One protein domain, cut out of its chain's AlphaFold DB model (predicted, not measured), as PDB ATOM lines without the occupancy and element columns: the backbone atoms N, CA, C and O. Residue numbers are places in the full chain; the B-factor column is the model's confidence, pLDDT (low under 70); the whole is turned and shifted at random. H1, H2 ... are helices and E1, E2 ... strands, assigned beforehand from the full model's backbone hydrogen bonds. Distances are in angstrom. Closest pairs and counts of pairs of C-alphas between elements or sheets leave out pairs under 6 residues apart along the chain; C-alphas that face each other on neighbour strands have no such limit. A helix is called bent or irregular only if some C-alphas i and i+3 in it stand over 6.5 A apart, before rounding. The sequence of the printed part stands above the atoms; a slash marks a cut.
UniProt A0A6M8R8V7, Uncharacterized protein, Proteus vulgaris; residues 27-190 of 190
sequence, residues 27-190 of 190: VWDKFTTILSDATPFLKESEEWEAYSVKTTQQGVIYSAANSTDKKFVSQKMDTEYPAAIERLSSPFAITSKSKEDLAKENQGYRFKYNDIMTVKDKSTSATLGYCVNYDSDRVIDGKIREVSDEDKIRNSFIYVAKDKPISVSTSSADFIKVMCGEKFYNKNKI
ATOM      1  N   VAL A  27      43.857 105.889  79.416       68.69
ATOM      2  CA  VAL A  27      43.157 105.060  80.419       68.69
ATOM      3  C   VAL A  27      41.831 104.538  79.867       68.69
ATOM      4  O   VAL A  27      41.526 103.358  80.042       68.69
ATOM      5  N   TRP A  28      41.077 105.380  79.155       71.38
ATOM      6  CA  TRP A  28      39.833 104.972  78.498       71.38
ATOM      7  C   TRP A  28      40.085 103.983  77.353       71.38
ATOM      8  O   TRP A  28      39.352 103.002  77.233       71.38
ATOM      9  N   ASP A  29      41.164 104.157  76.586       71.38
ATOM     10  CA  ASP A  29      41.558 103.217  75.528       71.38
ATOM     11  C   ASP A  29      41.934 101.839  76.102       71.38
ATOM     12  O   ASP A  29      41.533 100.797  75.584       71.38
ATOM     13  N   LYS A  30      42.639 101.804  77.243       70.62
ATOM     14  CA  LYS A  30      42.942 100.546  77.950       70.62
ATOM     15  C   LYS A  30      41.685  99.885  78.501       70.62
ATOM     16  O   LYS A  30      41.531  98.678  78.371       70.62
ATOM     17  N   PHE A  31      40.783 100.662  79.096       73.25
ATOM     18  CA  PHE A  31      39.525 100.144  79.630       73.25
ATOM     19  C   PHE A  31      38.631  99.551  78.531       73.25
ATOM     20  O   PHE A  31      38.119  98.445  78.684       73.25
ATOM     21  N   THR A  32      38.484 100.249  77.404       75.81
ATOM     22  CA  THR A  32      37.704  99.759  76.255       75.81
ATOM     23  C   THR A  32      38.336  98.526  75.610       75.81
ATOM     24  O   THR A  32      37.606  97.609  75.241       75.81
ATOM     25  N   THR A  33      39.670  98.445  75.564       76.00
ATOM     26  CA  THR A  33      40.397  97.245  75.113       76.00
ATOM     27  C   THR A  33      40.113  96.046  76.021       76.00
ATOM     28  O   THR A  33      39.711  95.004  75.519       76.00
ATOM     29  N   ILE A  34      40.204  96.196  77.351       75.44
ATOM     30  CA  ILE A  34      39.866  95.113  78.300       75.44
ATOM     31  C   ILE A  34      38.422  94.646  78.102       75.44
ATOM     32  O   ILE A  34      38.163  93.449  78.089       75.44
ATOM     33  N   LEU A  35      37.470  95.576  77.964       74.12
ATOM     34  CA  LEU A  35      36.061  95.227  77.756       74.12
ATOM     35  C   LEU A  35      35.847  94.461  76.446       74.12
ATOM     36  O   LEU A  35      35.140  93.452  76.433       74.12
ATOM     37  N   SER A  36      36.464  94.923  75.357       77.81
ATOM     38  CA  SER A  36      36.439  94.236  74.064       77.81
ATOM     39  C   SER A  36      37.026  92.829  74.183       77.81
ATOM     40  O   SER A  36      36.378  91.851  73.810       77.81
ATOM     41  N   ASP A  37      38.202  92.707  74.792       80.88
ATOM     42  CA  ASP A  37      38.933  91.445  74.911       80.88
ATOM     43  C   ASP A  37      38.274  90.471  75.907       80.88
ATOM     44  O   ASP A  37      38.395  89.257  75.759       80.88
ATOM     45  N   ALA A  38      37.522  90.975  76.892       81.69
ATOM     46  CA  ALA A  38      36.751  90.170  77.843       81.69
ATOM     47  C   ALA A  38      35.358  89.769  77.318       81.69
ATOM     48  O   ALA A  38      34.724  88.871  77.879       81.69
ATOM     49  N   THR A  39      34.867  90.390  76.238       82.56
ATOM     50  CA  THR A  39      33.542  90.100  75.657       82.56
ATOM     51  C   THR A  39      33.341  88.613  75.321       82.56
ATOM     52  O   THR A  39      32.287  88.069  75.666       82.56
ATOM     53  N   PRO A  40      34.316  87.896  74.721       84.44
ATOM     54  CA  PRO A  40      34.195  86.459  74.486       84.44
ATOM     55  C   PRO A  40      33.980  85.643  75.767       84.44
ATOM     56  O   PRO A  40      33.237  84.665  75.740       84.44
ATOM     57  N   PHE A  41      34.583  86.051  76.887       83.00
ATOM     58  CA  PHE A  41      34.409  85.368  78.169       83.00
ATOM     59  C   PHE A  41      33.016  85.605  78.765       83.00
ATOM     60  O   PHE A  41      32.408  84.676  79.291       83.00
ATOM     61  N   LEU A  42      32.479  86.825  78.647       84.62
ATOM     62  CA  LEU A  42      31.100  87.112  79.060       84.62
ATOM     63  C   LEU A  42      30.111  86.237  78.285       84.62
ATOM     64  O   LEU A  42      29.278  85.567  78.890       84.62
ATOM     65  N   LYS A  43      30.276  86.166  76.960       87.81
ATOM     66  CA  LYS A  43      29.448  85.318  76.099       87.81
ATOM     67  C   LYS A  43      29.571  83.839  76.460       87.81
ATOM     68  O   LYS A  43      28.565  83.147  76.567       87.81
ATOM     69  N   GLU A  44      30.786  83.350  76.691       89.50
ATOM     70  CA  GLU A  44      30.996  81.982  77.164       89.50
ATOM     71  C   GLU A  44      30.282  81.729  78.501       89.50
ATOM     72  O   GLU A  44      29.669  80.679  78.682       89.50
ATOM     73  N   SER A  45      30.351  82.667  79.447       89.06
ATOM     74  CA  SER A  45      29.662  82.540  80.733       89.06
ATOM     75  C   SER A  45      28.148  82.403  80.551       89.06
ATOM     76  O   SER A  45      27.544  81.523  81.162       89.06
ATOM     77  N   GLU A  46      27.547  83.220  79.685       92.75
ATOM     78  CA  GLU A  46      26.119  83.147  79.348       92.75
ATOM     79  C   GLU A  46      25.755  81.821  78.659       92.75
ATOM     80  O   GLU A  46      24.742  81.198  78.984       92.75
ATOM     81  N   GLU A  47      26.599  81.342  77.740       95.25
ATOM     82  CA  GLU A  47      26.411  80.053  77.064       95.25
ATOM     83  C   GLU A  47      26.449  78.880  78.049       95.25
ATOM     84  O   GLU A  47      25.644  77.949  77.939       95.25
ATOM     85  N   TRP A  48      27.349  78.924  79.032       96.50
ATOM     86  CA  TRP A  48      27.413  77.921  80.090       96.50
ATOM     87  C   TRP A  48      26.201  77.988  81.015       96.50
ATOM     88  O   TRP A  48      25.619  76.948  81.329       96.50
ATOM     89  N   GLU A  49      25.765  79.181  81.413       94.31
ATOM     90  CA  GLU A  49      24.547  79.335  82.206       94.31
ATOM     91  C   GLU A  49      23.337  78.736  81.472       94.31
ATOM     92  O   GLU A  49      22.663  77.849  82.010       94.31
ATOM     93  N   ALA A  50      23.135  79.103  80.203       95.75
ATOM     94  CA  ALA A  50      22.079  78.550  79.360       95.75
ATOM     95  C   ALA A  50      22.201  77.026  79.192       95.75
ATOM     96  O   ALA A  50      21.198  76.307  79.255       95.75
ATOM     97  N   TYR A  51      23.424  76.515  79.020       95.69
ATOM     98  CA  TYR A  51      23.696  75.082  78.965       95.69
ATOM     99  C   TYR A  51      23.259  74.376  80.251       95.69
ATOM    100  O   TYR A  51      22.576  73.356  80.170       95.69
ATOM    101  N   SER A  52      23.602  74.909  81.427       95.56
ATOM    102  CA  SER A  52      23.254  74.292  82.714       95.56
ATOM    103  C   SER A  52      21.740  74.230  82.925       95.56
ATOM    104  O   SER A  52      21.207  73.185  83.304       95.56
ATOM    105  N   VAL A  53      21.022  75.303  82.583       95.00
ATOM    106  CA  VAL A  53      19.560  75.372  82.681       95.00
ATOM    107  C   VAL A  53      18.914  74.379  81.722       95.00
ATOM    108  O   VAL A  53      18.110  73.550  82.144       95.00
ATOM    109  N   LYS A  54      19.296  74.397  80.440       94.81
ATOM    110  CA  LYS A  54      18.734  73.483  79.437       94.81
ATOM    111  C   LYS A  54      18.984  72.021  79.803       94.81
ATOM    112  O   LYS A  54      18.070  71.202  79.745       94.81
ATOM    113  N   THR A  55      20.214  71.702  80.193       94.06
ATOM    114  CA  THR A  55      20.628  70.336  80.523       94.06
ATOM    115  C   THR A  55      19.863  69.805  81.732       94.06
ATOM    116  O   THR A  55      19.343  68.693  81.711       94.06
ATOM    117  N   THR A  56      19.726  70.615  82.781       92.69
ATOM    118  CA  THR A  56      19.001  70.212  83.992       92.69
ATOM    119  C   THR A  56      17.489  70.123  83.769       92.69
ATOM    120  O   THR A  56      16.862  69.209  84.306       92.69
ATOM    121  N   GLN A  57      16.907  70.976  82.917       93.06
ATOM    122  CA  GLN A  57      15.499  70.891  82.498       93.06
ATOM    123  C   GLN A  57      15.180  69.611  81.715       93.06
ATOM    124  O   GLN A  57      14.104  69.042  81.889       93.06
ATOM    125  N   GLN A  58      16.109  69.135  80.881       90.56
ATOM    126  CA  GLN A  58      15.980  67.859  80.158       90.56
ATOM    127  C   GLN A  58      16.067  66.636  81.088       90.56
ATOM    128  O   GLN A  58      15.654  65.536  80.722       90.56
ATOM    129  N   GLY A  59      16.519  66.847  82.324       94.06
ATOM    130  CA  GLY A  59      16.620  65.830  83.351       94.06
ATOM    131  C   GLY A  59      17.983  65.154  83.334       94.06
ATOM    132  O   GLY A  59      18.394  64.532  82.356       94.06
ATOM    133  N   VAL A  60      18.652  65.206  84.480       96.81
ATOM    134  CA  VAL A  60      19.943  64.555  84.699       96.81
ATOM    135  C   VAL A  60      19.861  63.556  85.840       96.81
ATOM    136  O   VAL A  60      19.047  63.684  86.757       96.81
ATOM    137  N   ILE A  61      20.724  62.550  85.780       96.94
ATOM    138  CA  ILE A  61      20.985  61.628  86.880       96.94
ATOM    139  C   ILE A  61      22.449  61.728  87.282       96.94
ATOM    140  O   ILE A  61      23.338  61.941  86.452       96.94
ATOM    141  N   TYR A  62      22.686  61.543  88.573       97.38
ATOM    142  CA  TYR A  62      24.006  61.658  89.162       97.38
ATOM    143  C   TYR A  62      24.480  60.305  89.674       97.38
ATOM    144  O   TYR A  62      23.720  59.565  90.301       97.38
ATOM    145  N   SER A  63      25.750  59.994  89.445       96.56
ATOM    146  CA  SER A  63      26.388  58.799  89.996       96.56
ATOM    147  C   SER A  63      27.811  59.099  90.442       96.56
ATOM    148  O   SER A  63      28.457  60.004  89.915       96.56
ATOM    149  N   ALA A  64      28.330  58.316  91.385       96.38
ATOM    150  CA  ALA A  64      29.748  58.376  91.726       96.38
ATOM    151  C   ALA A  64      30.608  58.076  90.484       96.38
ATOM    152  O   ALA A  64      30.270  57.188  89.697       96.38
ATOM    153  N   ALA A  65      31.699  58.822  90.304       97.38
ATOM    154  CA  ALA A  65      32.645  58.584  89.221       97.38
ATOM    155  C   ALA A  65      33.425  57.279  89.431       97.38
ATOM    156  O   ALA A  65      33.965  57.025  90.514       97.38
ATOM    157  N   ASN A  66      33.522  56.471  88.375       97.62
ATOM    158  CA  ASN A  66      34.373  55.281  88.368       97.62
ATOM    159  C   ASN A  66      35.837  55.639  88.026       97.62
ATOM    160  O   ASN A  66      36.195  56.804  87.865       97.62
ATOM    161  N   SER A  67      36.717  54.641  87.928       97.75
ATOM    162  CA  SER A  67      38.138  54.858  87.609       97.75
ATOM    163  C   SER A  67      38.371  55.496  86.234       97.75
ATOM    164  O   SER A  67      39.283  56.309  86.090       97.75
ATOM    165  N   THR A  68      37.544  55.170  85.238       97.88
ATOM    166  CA  THR A  68      37.632  55.736  83.883       97.88
ATOM    167  C   THR A  68      37.226  57.204  83.887       97.88
ATOM    168  O   THR A  68      37.934  58.033  83.323       97.88
ATOM    169  N   ASP A  69      36.144  57.536  84.590       98.12
ATOM    170  CA  ASP A  69      35.678  58.914  84.761       98.12
ATOM    171  C   ASP A  69      36.741  59.777  85.452       98.12
ATOM    172  O   ASP A  69      37.078  60.861  84.981       98.12
ATOM    173  N   LYS A  70      37.335  59.267  86.539       98.19
ATOM    174  CA  LYS A  70      38.412  59.958  87.264       98.19
ATOM    175  C   LYS A  70      39.635  60.190  86.377       98.19
ATOM    176  O   LYS A  70      40.202  61.279  86.400       98.19
ATOM    177  N   LYS A  71      40.025  59.191  85.576       98.25
ATOM    178  CA  LYS A  71      41.147  59.314  84.635       98.25
ATOM    179  C   LYS A  71      40.856  60.351  83.551       98.25
ATOM    180  O   LYS A  71      41.728  61.165  83.267       98.25
ATOM    181  N   PHE A  72      39.644  60.351  82.995       98.31
ATOM    182  CA  PHE A  72      39.218  61.350  82.018       98.31
ATOM    183  C   PHE A  72      39.297  62.764  82.597       98.31
ATOM    184  O   PHE A  72      39.919  63.632  81.992       98.31
ATOM    185  N   VAL A  73      38.721  62.985  83.786       98.44
ATOM    186  CA  VAL A  73      38.762  64.292  84.460       98.44
ATOM    187  C   VAL A  73      40.202  64.731  84.703       98.44
ATOM    188  O   VAL A  73      40.534  65.862  84.368       98.44
ATOM    189  N   SER A  74      41.063  63.843  85.215       98.00
ATOM    190  CA  SER A  74      42.478  64.158  85.446       98.00
ATOM    191  C   SER A  74      43.172  64.601  84.165       98.00
ATOM    192  O   SER A  74      43.686  65.708  84.100       98.00
ATOM    193  N   GLN A  75      43.103  63.781  83.115       97.88
ATOM    194  CA  GLN A  75      43.759  64.078  81.841       97.88
ATOM    195  C   GLN A  75      43.259  65.386  81.229       97.88
ATOM    196  O   GLN A  75      44.050  66.171  80.710       97.88
ATOM    197  N   LYS A  76      41.948  65.631  81.301       97.88
ATOM    198  CA  LYS A  76      41.342  66.839  80.749       97.88
ATOM    199  C   LYS A  76      41.744  68.085  81.539       97.88
ATOM    200  O   LYS A  76      42.112  69.080  80.928       97.88
ATOM    201  N   MET A  77      41.739  68.019  82.872       97.00
ATOM    202  CA  MET A  77      42.214  69.106  83.739       97.00
ATOM    203  C   MET A  77      43.699  69.402  83.501       97.00
ATOM    204  O   MET A  77      44.049  70.555  83.275       97.00
ATOM    205  N   ASP A  78      44.549  68.376  83.467       94.62
ATOM    206  CA  ASP A  78      45.994  68.534  83.252       94.62
ATOM    207  C   ASP A  78      46.307  69.167  81.885       94.62
ATOM    208  O   ASP A  78      47.235  69.965  81.765       94.62
ATOM    209  N   THR A  79      45.516  68.840  80.857       94.81
ATOM    210  CA  THR A  79      45.756  69.299  79.480       94.81
ATOM    211  C   THR A  79      45.137  70.667  79.189       94.81
ATOM    212  O   THR A  79      45.732  71.473  78.478       94.81
ATOM    213  N   GLU A  80      43.932  70.942  79.695       96.25
ATOM    214  CA  GLU A  80      43.130  72.087  79.242       96.25
ATOM    215  C   GLU A  80      43.011  73.210  80.282       96.25
ATOM    216  O   GLU A  80      42.750  74.355  79.911       96.25
ATOM    217  N   TYR A  81      43.203  72.928  81.575       94.25
ATOM    218  CA  TYR A  81      43.002  73.930  82.626       94.25
ATOM    219  C   TYR A  81      43.968  75.129  82.533       94.25
ATOM    220  O   TYR A  81      43.481  76.258  82.633       94.25
ATOM    221  N   PRO A  82      45.288  74.960  82.278       92.00
ATOM    222  CA  PRO A  82      46.188  76.106  82.114       92.00
ATOM    223  C   PRO A  82      45.751  77.041  80.981       92.00
ATOM    224  O   PRO A  82      45.680  78.256  81.163       92.00
ATOM    225  N   ALA A  83      45.369  76.480  79.831       92.19
ATOM    226  CA  ALA A  83      44.885  77.260  78.695       92.19
ATOM    227  C   ALA A  83      43.557  77.972  79.009       92.19
ATOM    228  O   ALA A  83      43.332  79.101  78.573       92.19
ATOM    229  N   ALA A  84      42.675  77.349  79.799       92.25
ATOM    230  CA  ALA A  84      41.436  77.983  80.243       92.25
ATOM    231  C   ALA A  84      41.696  79.190  81.166       92.25
ATOM    232  O   ALA A  84      41.027  80.216  81.028       92.25
ATOM    233  N   ILE A  85      42.688  79.101  82.063       90.62
ATOM    234  CA  ILE A  85      43.109  80.222  82.918       90.62
ATOM    235  C   ILE A  85      43.738  81.347  82.094       90.62
ATOM    236  O   ILE A  85      43.400  82.513  82.303       90.62
ATOM    237  N   GLU A  86      44.612  81.020  81.140       89.06
ATOM    238  CA  GLU A  86      45.220  82.009  80.243       89.06
ATOM    239  C   GLU A  86      44.157  82.763  79.442       89.06
ATOM    240  O   GLU A  86      44.170  83.990  79.372       89.06
ATOM    241  N   ARG A  87      43.180  82.037  78.893       88.44
ATOM    242  CA  ARG A  87      42.080  82.615  78.120       88.44
ATOM    243  C   ARG A  87      41.220  83.575  78.942       88.44
ATOM    244  O   ARG A  87      40.821  84.609  78.420       88.44
ATOM    245  N   LEU A  88      40.978  83.272  80.220       87.31
ATOM    246  CA  LEU A  88      40.288  84.184  81.143       87.31
ATOM    247  C   LEU A  88      41.150  85.399  81.515       87.31
ATOM    248  O   LEU A  88      40.637  86.506  81.655       87.31
ATOM    249  N   SER A  89      42.449  85.194  81.726       85.56
ATOM    250  CA  SER A  89      43.315  86.194  82.365       85.56
ATOM    251  C   SER A  89      44.000  87.127  81.363       85.56
ATOM    252  O   SER A  89      44.339  88.260  81.705       85.56
ATOM    253  N   SER A  90      44.191  86.681  80.120       85.88
ATOM    254  CA  SER A  90      44.889  87.432  79.071       85.88
ATOM    255  C   SER A  90      44.271  88.796  78.723       85.88
ATOM    256  O   SER A  90      45.065  89.722  78.541       85.88
ATOM    257  N   PRO A  91      42.934  89.011  78.740       85.69
ATOM    258  CA  PRO A  91      42.350  90.343  78.530       85.69
ATOM    259  C   PRO A  91      42.798  91.384  79.566       85.69
ATOM    260  O   PRO A  91      42.810  92.583  79.298       85.69
ATOM    261  N   PHE A  92      43.190  90.934  80.762       83.81
ATOM    262  CA  PHE A  92      43.649  91.799  81.849       83.81
ATOM    263  C   PHE A  92      45.175  92.005  81.839       83.81
ATOM    264  O   PHE A  92      45.686  92.910  82.502       83.81
ATOM    265  N   ALA A  93      45.917  91.221  81.050       87.44
ATOM    266  CA  ALA A  93      47.366  91.322  80.890       87.44
ATOM    267  C   ALA A  93      47.739  92.288  79.745       87.44
ATOM    268  O   ALA A  93      48.207  91.896  78.678       87.44
ATOM    269  N   ILE A  94      47.539  93.588  79.971       82.38
ATOM    270  CA  ILE A  94      47.612  94.624  78.919       82.38
ATOM    271  C   ILE A  94      49.055  94.944  78.492       82.38
ATOM    272  O   ILE A  94      49.331  95.221  77.327       82.38
ATOM    273  N   THR A  95      49.996  94.928  79.435       83.00
ATOM    274  CA  THR A  95      51.411  95.266  79.192       83.00
ATOM    275  C   THR A  95      52.246  94.019  78.907       83.00
ATOM    276  O   THR A  95      51.918  92.939  79.395       83.00
ATOM    277  N   SER A  96      53.369  94.154  78.190       85.25
ATOM    278  CA  SER A  96      54.310  93.038  77.983       85.25
ATOM    279  C   SER A  96      54.755  92.418  79.307       85.25
ATOM    280  O   SER A  96      54.748  91.201  79.441       85.25
ATOM    281  N   LYS A  97      55.010  93.253  80.323       87.56
ATOM    282  CA  LYS A  97      55.341  92.793  81.674       87.56
ATOM    283  C   LYS A  97      54.226  91.940  82.283       87.56
ATOM    284  O   LYS A  97      54.488  90.831  82.716       87.56
ATOM    285  N   SER A  98      52.976  92.408  82.256       85.50
ATOM    286  CA  SER A  98      51.848  91.621  82.781       85.50
ATOM    287  C   SER A  98      51.591  90.333  81.990       85.50
ATOM    288  O   SER A  98      51.090  89.372  82.559       85.50
ATOM    289  N   LYS A  99      51.938  90.290  80.695       87.50
ATOM    290  CA  LYS A  99      51.863  89.064  79.880       87.50
ATOM    291  C   LYS A  99      52.955  88.069  80.263       87.50
ATOM    292  O   LYS A  99      52.670  86.887  80.409       87.50
ATOM    293  N   GLU A 100      54.183  88.540  80.461       88.88
ATOM    294  CA  GLU A 100      55.286  87.713  80.960       88.88
ATOM    295  C   GLU A 100      55.007  87.184  82.368       88.88
ATOM    296  O   GLU A 100      55.247  86.009  82.639       88.88
ATOM    297  N   ASP A 101      54.473  88.030  83.252       86.50
ATOM    298  CA  ASP A 101      54.078  87.632  84.602       86.50
ATOM    299  C   ASP A 101      52.964  86.576  84.539       86.50
ATOM    300  O   ASP A 101      53.090  85.533  85.174       86.50
ATOM    301  N   LEU A 102      51.936  86.763  83.698       86.69
ATOM    302  CA  LEU A 102      50.896  85.752  83.474       86.69
ATOM    303  C   LEU A 102      51.481  84.421  82.972       86.69
ATOM    304  O   LEU A 102      51.121  83.366  83.488       86.69
ATOM    305  N   ALA A 103      52.403  84.457  82.007       87.69
ATOM    306  CA  ALA A 103      53.040  83.254  81.474       87.69
ATOM    307  C   ALA A 103      53.877  82.515  82.535       87.69
ATOM    308  O   ALA A 103      53.842  81.289  82.610       87.69
ATOM    309  N   LYS A 104      54.598  83.248  83.394       86.75
ATOM    310  CA  LYS A 104      55.354  82.667  84.519       86.75
ATOM    311  C   LYS A 104      54.442  82.065  85.584       86.75
ATOM    312  O   LYS A 104      54.770  81.044  86.176       86.75
ATOM    313  N   GLU A 105      53.308  82.706  85.829       83.56
ATOM    314  CA  GLU A 105      52.326  82.300  86.833       83.56
ATOM    315  C   GLU A 105      51.485  81.091  86.400       83.56
ATOM    316  O   GLU A 105      50.967  80.364  87.250       83.56
ATOM    317  N   ASN A 106      51.369  80.860  85.090       85.88
ATOM    318  CA  ASN A 106      50.520  79.835  84.482       85.88
ATOM    319  C   ASN A 106      51.317  78.670  83.862       85.88
ATOM    320  O   ASN A 106      50.937  78.123  82.830       85.88
ATOM    321  N   GLN A 107      52.441  78.283  84.470       84.88
ATOM    322  CA  GLN A 107      53.265  77.181  83.955       84.88
ATOM    323  C   GLN A 107      52.653  75.792  84.194       84.88
ATOM    324  O   GLN A 107      52.938  74.855  83.448       84.88
ATOM    325  N   GLY A 108      51.824  75.630  85.227       86.81
ATOM    326  CA  GLY A 108      51.160  74.361  85.492       86.81
ATOM    327  C   GLY A 108      50.437  74.299  86.829       86.81
ATOM    328  O   GLY A 108      50.572  75.165  87.697       86.81
ATOM    329  N   TYR A 109      49.676  73.222  86.994       90.88
ATOM    330  CA  TYR A 109      48.876  72.954  88.179       90.88
ATOM    331  C   TYR A 109      49.016  71.495  88.582       90.88
ATOM    332  O   TYR A 109      49.159  70.613  87.739       90.88
ATOM    333  N   ARG A 110      48.940  71.240  89.886       91.75
ATOM    334  CA  ARG A 110      48.783  69.897  90.433       91.75
ATOM    335  C   ARG A 110      47.449  69.812  91.145       91.75
ATOM    336  O   ARG A 110      47.240  70.505  92.140       91.75
ATOM    337  N   PHE A 111      46.584  68.932  90.658       94.81
ATOM    338  CA  PHE A 111      45.242  68.758  91.191       94.81
ATOM    339  C   PHE A 111      45.160  67.599  92.181       94.81
ATOM    340  O   PHE A 111      45.771  66.543  91.999       94.81
ATOM    341  N   LYS A 112      44.339  67.779  93.213       95.62
ATOM    342  CA  LYS A 112      43.858  66.710  94.088       95.62
ATOM    343  C   LYS A 112      42.337  66.734  94.061       95.62
ATOM    344  O   LYS A 112      41.729  67.746  94.384       95.62
ATOM    345  N   TYR A 113      41.722  65.619  93.687       96.75
ATOM    346  CA  TYR A 113      40.270  65.521  93.556       96.75
ATOM    347  C   TYR A 113      39.644  64.997  94.848       96.75
ATOM    348  O   TYR A 113      39.874  63.847  95.225       96.75
ATOM    349  N   ASN A 114      38.848  65.836  95.508       96.31
ATOM    350  CA  ASN A 114      38.164  65.491  96.753       96.31
ATOM    351  C   ASN A 114      36.863  64.720  96.474       96.31
ATOM    352  O   ASN A 114      36.553  63.750  97.165       96.31
ATOM    353  N   ASP A 115      36.121  65.113  95.433       97.44
ATOM    354  CA  ASP A 115      34.906  64.424  94.993       97.44
ATOM    355  C   ASP A 115      34.701  64.598  93.483       97.44
ATOM    356  O   ASP A 115      34.945  65.672  92.932       97.44
ATOM    357  N   ILE A 116      34.247  63.538  92.811       98.31
ATOM    358  CA  ILE A 116      33.883  63.576  91.391       98.31
ATOM    359  C   ILE A 116      32.556  62.847  91.218       98.31
ATOM    360  O   ILE A 116      32.435  61.644  91.474       98.31
ATOM    361  N   MET A 117      31.570  63.585  90.723       98.25
ATOM    362  CA  MET A 117      30.237  63.084  90.434       98.25
ATOM    363  C   MET A 117      29.978  63.151  88.934       98.25
ATOM    364  O   MET A 117      30.124  64.194  88.304       98.25
ATOM    365  N   THR A 118      29.590  62.023  88.353       98.31
ATOM    366  CA  THR A 118      29.223  61.940  86.939       98.31
ATOM    367  C   THR A 118      27.816  62.483  86.755       98.31
ATOM    368  O   THR A 118      26.906  62.089  87.487       98.31
ATOM    369  N   VAL A 119      27.639  63.346  85.760       98.12
ATOM    370  CA  VAL A 119      26.341  63.856  85.321       98.12
ATOM    371  C   VAL A 119      25.972  63.149  84.028       98.12
ATOM    372  O   VAL A 119      26.714  63.216  83.043       98.12
ATOM    373  N   LYS A 120      24.839  62.452  84.028       97.69
ATOM    374  CA  LYS A 120      24.334  61.732  82.859       97.69
ATOM    375  C   LYS A 120      22.973  62.260  82.460       97.69
ATOM    376  O   LYS A 120      22.172  62.635  83.314       97.69
ATOM    377  N   ASP A 121      22.714  62.234  81.168       96.44
ATOM    378  CA  ASP A 121      21.388  62.474  80.628       96.44
ATOM    379  C   ASP A 121      20.429  61.385  81.126       96.44
ATOM    380  O   ASP A 121      20.736  60.191  81.056       96.44
ATOM    381  N   LYS A 122      19.272  61.783  81.660       95.94
ATOM    382  CA  LYS A 122      18.318  60.838  82.254       95.94
ATOM    383  C   LYS A 122      17.688  59.910  81.214       95.94
ATOM    384  O   LYS A 122      17.357  58.776  81.548       95.94
ATOM    385  N   SER A 123      17.497  60.387  79.986       94.56
ATOM    386  CA  SER A 123      16.784  59.650  78.938       94.56
ATOM    387  C   SER A 123      17.665  58.610  78.244       94.56
ATOM    388  O   SER A 123      17.220  57.501  77.964       94.56
ATOM    389  N   THR A 124      18.935  58.943  78.022       94.94
ATOM    390  CA  THR A 124      19.890  58.134  77.254       94.94
ATOM    391  C   THR A 124      20.945  57.458  78.123       94.94
ATOM    392  O   THR A 124      21.666  56.586  77.646       94.94
ATOM    393  N   SER A 125      21.075  57.858  79.393       93.81
ATOM    394  CA  SER A 125      22.185  57.472  80.278       93.81
ATOM    395  C   SER A 125      23.578  57.864  79.761       93.81
ATOM    396  O   SER A 125      24.589  57.416  80.314       93.81
ATOM    397  N   ALA A 126      23.660  58.711  78.730       96.00
ATOM    398  CA  ALA A 126      24.921  59.212  78.208       96.00
ATOM    399  C   ALA A 126      25.582  60.157  79.221       96.00
ATOM    400  O   ALA A 126      24.928  61.026  79.794       96.00
ATOM    401  N   THR A 127      26.891  60.007  79.439       97.62
ATOM    402  CA  THR A 127      27.648  60.945  80.278       97.62
ATOM    403  C   THR A 127      27.758  62.298  79.588       97.62
ATOM    404  O   THR A 127      28.365  62.393  78.523       97.62
ATOM    405  N   LEU A 128      27.224  63.328  80.238       97.81
ATOM    406  CA  LEU A 128      27.283  64.721  79.800       97.81
ATOM    407  C   LEU A 128      28.562  65.400  80.299       97.81
ATOM    408  O   LEU A 128      29.196  66.165  79.578       97.81
ATOM    409  N   GLY A 129      28.974  65.079  81.525       98.25
ATOM    410  CA  GLY A 129      30.178  65.629  82.130       98.25
ATOM    411  C   GLY A 129      30.309  65.265  83.600       98.25
ATOM    412  O   GLY A 129      29.706  64.299  84.074       98.25
ATOM    413  N   TYR A 130      31.100  66.052  84.320       98.69
ATOM    414  CA  TYR A 130      31.552  65.734  85.665       98.69
ATOM    415  C   TYR A 130      31.535  66.970  86.553       98.69
ATOM    416  O   TYR A 130      32.113  67.997  86.216       98.69
ATOM    417  N   CYS A 131      30.907  66.848  87.713       98.38
ATOM    418  CA  CYS A 131      31.002  67.815  88.793       98.38
ATOM    419  C   CYS A 131      32.202  67.458  89.657       98.38
ATOM    420  O   CYS A 131      32.254  66.364  90.224       98.38
ATOM    421  N   VAL A 132      33.170  68.363  89.729       98.50
ATOM    422  CA  VAL A 132      34.469  68.120  90.354       98.50
ATOM    423  C   VAL A 132      34.631  69.069  91.531       98.50
ATOM    424  O   VAL A 132      34.460  70.276  91.372       98.50
ATOM    425  N   ASN A 133      34.972  68.529  92.700       98.06
ATOM    426  CA  ASN A 133      35.550  69.296  93.798       98.06
ATOM    427  C   ASN A 133      37.037  68.953  93.908       98.06
ATOM    428  O   ASN A 133      37.405  67.772  93.919       98.06
ATOM    429  N   TYR A 134      37.885  69.973  93.951       96.50
ATOM    430  CA  TYR A 134      39.325  69.801  93.876       96.50
ATOM    431  C   TYR A 134      40.091  70.848  94.681       96.50
ATOM    432  O   TYR A 134      39.648  71.981  94.879       96.50
ATOM    433  N   ASP A 135      41.294  70.453  95.070       94.56
ATOM    434  CA  ASP A 135      42.365  71.344  95.479       94.56
ATOM    435  C   ASP A 135      43.347  71.479  94.313       94.56
ATOM    436  O   ASP A 135      43.542  70.537  93.535       94.56
ATOM    437  N   SER A 136      43.999  72.631  94.202       92.06
ATOM    438  CA  SER A 136      45.077  72.831  93.242       92.06
ATOM    439  C   SER A 136      46.254  73.548  93.879       92.06
ATOM    440  O   SER A 136      46.091  74.542  94.587       92.06
ATOM    441  N   ASP A 137      47.451  73.077  93.557       89.44
ATOM    442  CA  ASP A 137      48.696  73.798  93.800       89.44
ATOM    443  C   ASP A 137      49.243  74.320  92.470       89.44
ATOM    444  O   ASP A 137      49.169  73.618  91.459       89.44
ATOM    445  N   ARG A 138      49.792  75.539  92.458       85.75
ATOM    446  CA  ARG A 138      50.484  76.072  91.276       85.75
ATOM    447  C   ARG A 138      51.877  75.464  91.179       85.75
ATOM    448  O   ARG A 138      52.567  75.333  92.190       85.75
ATOM    449  N   VAL A 139      52.293  75.129  89.965       85.75
ATOM    450  CA  VAL A 139      53.637  74.638  89.659       85.75
ATOM    451  C   VAL A 139      54.360  75.706  88.848       85.75
ATOM    452  O   VAL A 139      53.875  76.100  87.793       85.75
ATOM    453  N   ILE A 140      55.504  76.172  89.348       84.19
ATOM    454  CA  ILE A 140      56.386  77.140  88.682       84.19
ATOM    455  C   ILE A 140      57.805  76.572  88.713       84.19
ATOM    456  O   ILE A 140      58.270  76.089  89.746       84.19
ATOM    457  N   ASP A 141      58.471  76.572  87.563       84.50
ATOM    458  CA  ASP A 141      59.806  76.022  87.330       84.50
ATOM    459  C   ASP A 141      59.935  74.566  87.821       84.50
ATOM    460  O   ASP A 141      60.917  74.158  88.445       84.50
ATOM    461  N   GLY A 142      58.881  73.774  87.581       81.69
ATOM    462  CA  GLY A 142      58.796  72.361  87.967       81.69
ATOM    463  C   GLY A 142      58.628  72.107  89.470       81.69
ATOM    464  O   GLY A 142      58.625  70.951  89.894       81.69
ATOM    465  N   LYS A 143      58.472  73.154  90.288       86.31
ATOM    466  CA  LYS A 143      58.272  73.053  91.737       86.31
ATOM    467  C   LYS A 143      56.900  73.569  92.133       86.31
ATOM    468  O   LYS A 143      56.355  74.478  91.514       86.31
ATOM    469  N   ILE A 144      56.346  72.996  93.196       85.69
ATOM    470  CA  ILE A 144      55.134  73.539  93.812       85.69
ATOM    471  C   ILE A 144      55.489  74.908  94.370       85.69
ATOM    472  O   ILE A 144      56.409  75.028  95.179       85.69
ATOM    473  N   ARG A 145      54.764  75.931  93.929       84.38
ATOM    474  CA  ARG A 145      54.931  77.268  94.466       84.38
ATOM    475  C   ARG A 145      54.385  77.302  95.886       84.38
ATOM    476  O   ARG A 145      53.217  76.990  96.115       84.38
ATOM    477  N   GLU A 146      55.215  77.739  96.820       81.75
ATOM    478  CA  GLU A 146      54.737  78.122  98.140       81.75
ATOM    479  C   GLU A 146      53.965  79.436  98.019       81.75
ATOM    480  O   GLU A 146      54.499  80.465  97.602       81.75
ATOM    481  N   VAL A 147      52.678  79.370  98.333       80.38
ATOM    482  CA  VAL A 147      51.778  80.521  98.392       80.38
ATOM    483  C   VAL A 147      51.118  80.558  99.763       80.38
ATOM    484  O   VAL A 147      51.065  79.536 100.459       80.38
ATOM    485  N   SER A 148      50.631  81.737 100.152       77.00
ATOM    486  CA  SER A 148      49.878  81.901 101.393       77.00
ATOM    487  C   SER A 148      48.639  80.995 101.395       77.00
ATOM    488  O   SER A 148      48.159  80.589 100.335       77.00
ATOM    489  N   ASP A 149      48.102  80.664 102.571       74.50
ATOM    490  CA  ASP A 149      46.881  79.850 102.644       74.50
ATOM    491  C   ASP A 149      45.685  80.512 101.941       74.50
ATOM    492  O   ASP A 149      44.829  79.810 101.409       74.50
ATOM    493  N   GLU A 150      45.669  81.844 101.870       72.44
ATOM    494  CA  GLU A 150      44.643  82.643 101.190       72.44
ATOM    495  C   GLU A 150      44.708  82.505  99.660       72.44
ATOM    496  O   GLU A 150      43.687  82.591  98.979       72.44
ATOM    497  N   ASP A 151      45.897  82.233  99.122       71.31
ATOM    498  CA  ASP A 151      46.146  82.076  97.687       71.31
ATOM    499  C   ASP A 151      46.022  80.616  97.216       71.31
ATOM    500  O   ASP A 151      46.116  80.323  96.015       71.31
ATOM    501  N   LYS A 152      45.833  79.670  98.147       79.75
ATOM    502  CA  LYS A 152      45.652  78.253  97.822       79.75
ATOM    503  C   LYS A 152      44.252  78.016  97.273       79.75
ATOM    504  O   LYS A 152      43.242  78.315  97.901       79.75
ATOM    505  N   ILE A 153      44.189  77.346  96.127       84.94
ATOM    506  CA  ILE A 153      42.929  76.843  95.581       84.94
ATOM    507  C   ILE A 153      42.571  75.582  96.372       84.94
ATOM    508  O   ILE A 153      43.227  74.543  96.235       84.94
ATOM    509  N   ARG A 154      41.570  75.689  97.247       90.56
ATOM    510  CA  ARG A 154      41.075  74.607  98.110       90.56
ATOM    511  C   ARG A 154      39.572  74.474  97.977       90.56
ATOM    512  O   ARG A 154      38.893  75.483  97.789       90.56
ATOM    513  N   ASN A 155      39.071  73.238  98.049       92.38
ATOM    514  CA  ASN A 155      37.639  72.925  97.984       92.38
ATOM    515  C   ASN A 155      36.914  73.645  96.833       92.38
ATOM    516  O   ASN A 155      35.757  74.056  96.947       92.38
ATOM    517  N   SER A 156      37.622  73.833  95.723       95.00
ATOM    518  CA  SER A 156      37.133  74.568  94.568       95.00
ATOM    519  C   SER A 156      36.319  73.652  93.676       95.00
ATOM    520  O   SER A 156      36.447  72.429  93.723       95.00
ATOM    521  N   PHE A 157      35.452  74.248  92.869       97.31
ATOM    522  CA  PHE A 157      34.522  73.510  92.034       97.31
ATOM    523  C   PHE A 157      34.765  73.796  90.565       97.31
ATOM    524  O   PHE A 157      35.197  74.884  90.199       97.31
ATOM    525  N   ILE A 158      34.480  72.815  89.719       98.12
ATOM    526  CA  ILE A 158      34.400  73.012  88.275       98.12
ATOM    527  C   ILE A 158      33.489  71.949  87.669       98.12
ATOM    528  O   ILE A 158      33.414  70.821  88.169       98.12
ATOM    529  N   TYR A 159      32.791  72.307  86.596       98.44
ATOM    530  CA  TYR A 159      32.104  71.331  85.770       98.44
ATOM    531  C   TYR A 159      32.927  71.037  84.520       98.44
ATOM    532  O   TYR A 159      33.241  71.920  83.726       98.44
ATOM    533  N   VAL A 160      33.264  69.767  84.338       98.44
ATOM    534  CA  VAL A 160      34.021  69.281  83.188       98.44
ATOM    535  C   VAL A 160      33.051  68.585  82.247       98.44
ATOM    536  O   VAL A 160      32.690  67.427  82.458       98.44
ATOM    537  N   ALA A 161      32.605  69.288  81.210       97.75
ATOM    538  CA  ALA A 161      31.810  68.682  80.148       97.75
ATOM    539  C   ALA A 161      32.628  67.631  79.388       97.75
ATOM    540  O   ALA A 161      33.843  67.759  79.220       97.75
ATOM    541  N   LYS A 162      31.957  66.590  78.899       96.69
ATOM    542  CA  LYS A 162      32.612  65.520  78.144       96.69
ATOM    543  C   LYS A 162      33.007  65.959  76.732       96.69
ATOM    544  O   LYS A 162      34.018  65.499  76.212       96.69
ATOM    545  N   ASP A 163      32.212  66.835  76.128       95.69
ATOM    546  CA  ASP A 163      32.251  67.212  74.711       95.69
ATOM    547  C   ASP A 163      32.686  68.665  74.460       95.69
ATOM    548  O   ASP A 163      32.738  69.105  73.313       95.69
ATOM    549  N   LYS A 164      33.011  69.419  75.515       95.50
ATOM    550  CA  LYS A 164      33.441  70.822  75.425       95.50
ATOM    551  C   LYS A 164      34.808  71.026  76.084       95.50
ATOM    552  O   LYS A 164      35.177  70.242  76.965       95.50
ATOM    553  N   PRO A 165      35.575  72.050  75.674       95.50
ATOM    554  CA  PRO A 165      36.784  72.451  76.384       95.50
ATOM    555  C   PRO A 165      36.488  72.844  77.834       95.50
ATOM    556  O   PRO A 165      35.372  73.266  78.152       95.50
ATOM    557  N   ILE A 166      37.492  72.750  78.704       96.06
ATOM    558  CA  ILE A 166      37.392  73.297  80.057       96.06
ATOM    559  C   ILE A 166      37.099  74.798  80.005       96.06
ATOM    560  O   ILE A 166      37.756  75.577  79.309       96.06
ATOM    561  N   SER A 167      36.128  75.196  80.823       94.69
ATOM    562  CA  SER A 167      35.835  76.589  81.102       94.69
ATOM    563  C   SER A 167      35.835  76.851  82.597       94.69
ATOM    564  O   SER A 167      35.086  76.245  83.367       94.69
ATOM    565  N   VAL A 168      36.637  77.836  82.985       91.56
ATOM    566  CA  VAL A 168      36.696  78.359  84.348       91.56
ATOM    567  C   VAL A 168      35.408  79.081  84.753       91.56
ATOM    568  O   VAL A 168      35.137  79.177  85.947       91.56
ATOM    569  N   SER A 169      34.552  79.509  83.811       91.31
ATOM    570  CA  SER A 169      33.249  80.114  84.148       91.31
ATOM    571  C   SER A 169      32.286  79.119  84.809       91.31
ATOM    572  O   SER A 169      31.406  79.513  85.577       91.31
ATOM    573  N   THR A 170      32.503  77.817  84.608       95.94
ATOM    574  CA  THR A 170      31.700  76.758  85.238       95.94
ATOM    575  C   THR A 170      32.028  76.521  86.716       95.94
ATOM    576  O   THR A 170      31.370  75.717  87.373       95.94
ATOM    577  N   SER A 171      33.041  77.203  87.258       94.25
ATOM    578  CA  SER A 171      33.459  77.068  88.661       94.25
ATOM    579  C   SER A 171      32.575  77.827  89.655       94.25
ATOM    580  O   SER A 171      32.691  77.630  90.866       94.25
ATOM    581  N   SER A 172      31.689  78.702  89.166       92.38
ATOM    582  CA  SER A 172      30.876  79.555  90.032       92.38
ATOM    583  C   SER A 172      29.908  78.742  90.897       92.38
ATOM    584  O   SER A 172      29.348  77.728  90.477       92.38
ATOM    585  N   ALA A 173      29.668  79.214  92.122       93.69
ATOM    586  CA  ALA A 173      28.769  78.539  93.056       93.69
ATOM    587  C   ALA A 173      27.350  78.369  92.488       93.69
ATOM    588  O   ALA A 173      26.711  77.353  92.746       93.69
ATOM    589  N   ASP A 174      26.859  79.346  91.727       94.44
ATOM    590  CA  ASP A 174      25.510  79.301  91.165       94.44
ATOM    591  C   ASP A 174      25.422  78.289  90.021       94.44
ATOM    592  O   ASP A 174      24.538  77.432  90.049       94.44
ATOM    593  N   PHE A 175      26.403  78.278  89.109       96.12
ATOM    594  CA  PHE A 175      26.496  77.241  88.082       96.12
ATOM    595  C   PHE A 175      26.553  75.846  88.716       96.12
ATOM    596  O   PHE A 175      25.801  74.953  88.333       96.12
ATOM    597  N   ILE A 176      27.413  75.650  89.719       97.31
ATOM    598  CA  ILE A 176      27.599  74.344  90.360       97.31
ATOM    599  C   ILE A 176      26.334  73.904  91.097       97.31
ATOM    600  O   ILE A 176      25.961  72.738  91.011       97.31
ATOM    601  N   LYS A 177      25.621  74.797  91.786       96.38
ATOM    602  CA  LYS A 177      24.341  74.434  92.419       96.38
ATOM    603  C   LYS A 177      23.290  74.029  91.394       96.38
ATOM    604  O   LYS A 177      22.567  73.071  91.650       96.38
ATOM    605  N   VAL A 178      23.212  74.727  90.260       96.62
ATOM    606  CA  VAL A 178      22.276  74.390  89.179       96.62
ATOM    607  C   VAL A 178      22.662  73.051  88.554       96.62
ATOM    608  O   VAL A 178      21.870  72.115  88.570       96.62
ATOM    609  N   MET A 179      23.896  72.928  88.066       97.56
ATOM    610  CA  MET A 179      24.351  71.789  87.267       97.56
ATOM    611  C   MET A 179      24.647  70.525  88.087       97.56
ATOM    612  O   MET A 179      24.462  69.413  87.599       97.56
ATOM    613  N   CYS A 180      25.134  70.683  89.317       97.12
ATOM    614  CA  CYS A 180      25.569  69.587  90.191       97.12
ATOM    615  C   CYS A 180      24.634  69.367  91.384       97.12
ATOM    616  O   CYS A 180      24.807  68.416  92.148       97.12
ATOM    617  N   GLY A 181      23.647  70.240  91.571       95.69
ATOM    618  CA  GLY A 181      22.744  70.210  92.710       95.69
ATOM    619  C   GLY A 181      23.358  70.787  93.989       95.69
ATOM    620  O   GLY A 181      24.536  70.610  94.313       95.69
ATOM    621  N   GLU A 182      22.508  71.418  94.798       96.00
ATOM    622  CA  GLU A 182      22.918  72.018  96.072       96.00
ATOM    623  C   GLU A 182      23.531  71.013  97.050       96.00
ATOM    624  O   GLU A 182      24.410  71.367  97.833       96.00
ATOM    625  N   LYS A 183      23.095  69.748  97.007       94.81
ATOM    626  CA  LYS A 183      23.625  68.694  97.880       94.81
ATOM    627  C   LYS A 183      25.117  68.461  97.639       94.81
ATOM    628  O   LYS A 183      25.868  68.351  98.606       94.81
ATOM    629  N   PHE A 184      25.546  68.405  96.378       95.81
ATOM    630  CA  PHE A 184      26.955  68.234  96.028       95.81
ATOM    631  C   PHE A 184      27.783  69.447  96.466       95.81
ATOM    632  O   PHE A 184      28.823  69.283  97.102       95.81
ATOM    633  N   TYR A 185      27.283  70.656  96.194       96.50
ATOM    634  CA  TYR A 185      27.935  71.899  96.608       96.50
ATOM    635  C   TYR A 185      28.092  71.980  98.135       96.50
ATOM    636  O   TYR A 185      29.185  72.189  98.649       96.50
ATOM    637  N   ASN A 186      27.009  71.758  98.883       96.25
ATOM    638  CA  ASN A 186      27.012  71.879 100.340       96.25
ATOM    639  C   ASN A 186      27.873  70.819 101.033       96.25
ATOM    640  O   ASN A 186      28.452  71.125 102.070       96.25
ATOM    641  N   LYS A 187      27.970  69.610 100.466       94.69
ATOM    642  CA  LYS A 187      28.843  68.545 100.976       94.69
ATOM    643  C   LYS A 187      30.322  68.938 100.916       94.69
ATOM    644  O   LYS A 187      31.061  68.600 101.829       94.69
ATOM    645  N   ASN A 188      30.734  69.608  99.842       93.12
ATOM    646  CA  ASN A 188      32.146  69.758  99.485       93.12
ATOM    647  C   ASN A 188      32.689  71.195  99.633       93.12
ATOM    648  O   ASN A 188      33.851  71.440  99.338       93.12
ATOM    649  N   LYS A 189      31.863  72.167 100.049       88.75
ATOM    650  CA  LYS A 189      32.286  73.571 100.249       88.75
ATOM    651  C   LYS A 189      33.034  73.821 101.569       88.75
ATOM    652  O   LYS A 189      33.339  74.975 101.858       88.75
ATOM    653  N   ILE A 190      33.176  72.786 102.402       74.62
ATOM    654  CA  ILE A 190      33.702  72.844 103.775       74.62
ATOM    655  C   ILE A 190      35.164  72.428 103.754       74.62
ATOM    656  O   ILE A 190      35.447  71.343 103.204       74.62
TER     657      ILE A 190
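What this domain is: This is residues 27 to 190 of the 190 residues of an uncharacterized protein of Proteus vulgaris (UniProt A0A6M8R8V7). A twisted sheet of four strands curls round the helix arm H2a on one face, with the kinked helix H5 on its other face. The long, bent helix H1 runs along the length of the domain, and H2b and H3 fold into a helical hairpin towards one end of that length. The printed part has 164 residues, with five named helices and four named strands in the order H1 E1 H2 H3 E2 E3 E4 H4 H5; the sheet order is E1 E2 E3 E4, antiparallel throughout, and the class is mixed. The whole is compact, with a radius of gyration of the C-alphas of 16.9 A and spans of 51 by 36 by 26 A.

Where its parts are: The strands are E1, residues 60 to 64; E2, 109 to 121, 30.4 A long; E3, 127 to 140, 34.0 A; and E4, 153 to 161, 20.7 A. E2, E3 and E4 bend by 78, 71 and 68 degrees at residues 112, 135 and 156. By their hydrogen bonds H1, 27 to 58, and H2, 67 to 92, were each assigned as one helix, but both are bent: C-alphas 37 and 40 are 6.9 A apart, and 79 and 82 are 7.3 A apart. Their arms are H1a, 27 to 37; H1b, 40 to 58, 26.6 A long; H2a, 67 to 79; and H2b, 82 to 92. H3 is 96 to 105, H4 168 to 171 and H5 173 to 188. H2b and H5 are irregular, with C-alphas 88 and 91 at 7.0 A and 179 and 182 at 8.9 A. C-alpha 27 is at (43.157, 105.060, 80.419), C-alpha 188 at (32.146, 69.758, 99.485).

How they stand to each other: E2, E3 and E4 form a meander, each strand the antiparallel neighbour of the one before, through two hairpins; N 117 and O 131 are 2.9 A apart, N 132 and O 158 2.9 A. Edge strand E1 pairs with E2, N 118 and O 63 at 2.8 A. Helices on both faces make three layers: H1b and H5 on one, H2a on the other. H2a comes closest to E2 at the C-alphas of Lys 70 and Ile 116, 7.1 A. H5 comes closest to E3 at those of Cys 131 and Cys 180, 5.9 A. H4 stands at the sheet's level, its height 1.8 A. H1b touches H5 with residues 49 to 56 alone, closest C-alphas Ser 52 and Met 179, 5.3 A. H2b and H3 form a helical hairpin at a shallow tilt of 27 degrees, closest C-alphas Ser 90 and Lys 99, 7.2 A. H1a touches H2b, closest C-alphas Asp 37 and Pro 91, 5.1 A. Every O i to N i+4 pair is within hydrogen-bond range in H1a, H1b, H2a and H3; H2b has 5 of 7 and H5 9 of 12, while H4 is too short for one.

The domain as a whole: The two farthest C-alphas, of Val 27 and Ser 123, are 52.5 A apart. The printed part has no cut, and the one long link is E3 to E4, 12 residues. Residue 27 alone is under 70 in pLDDT.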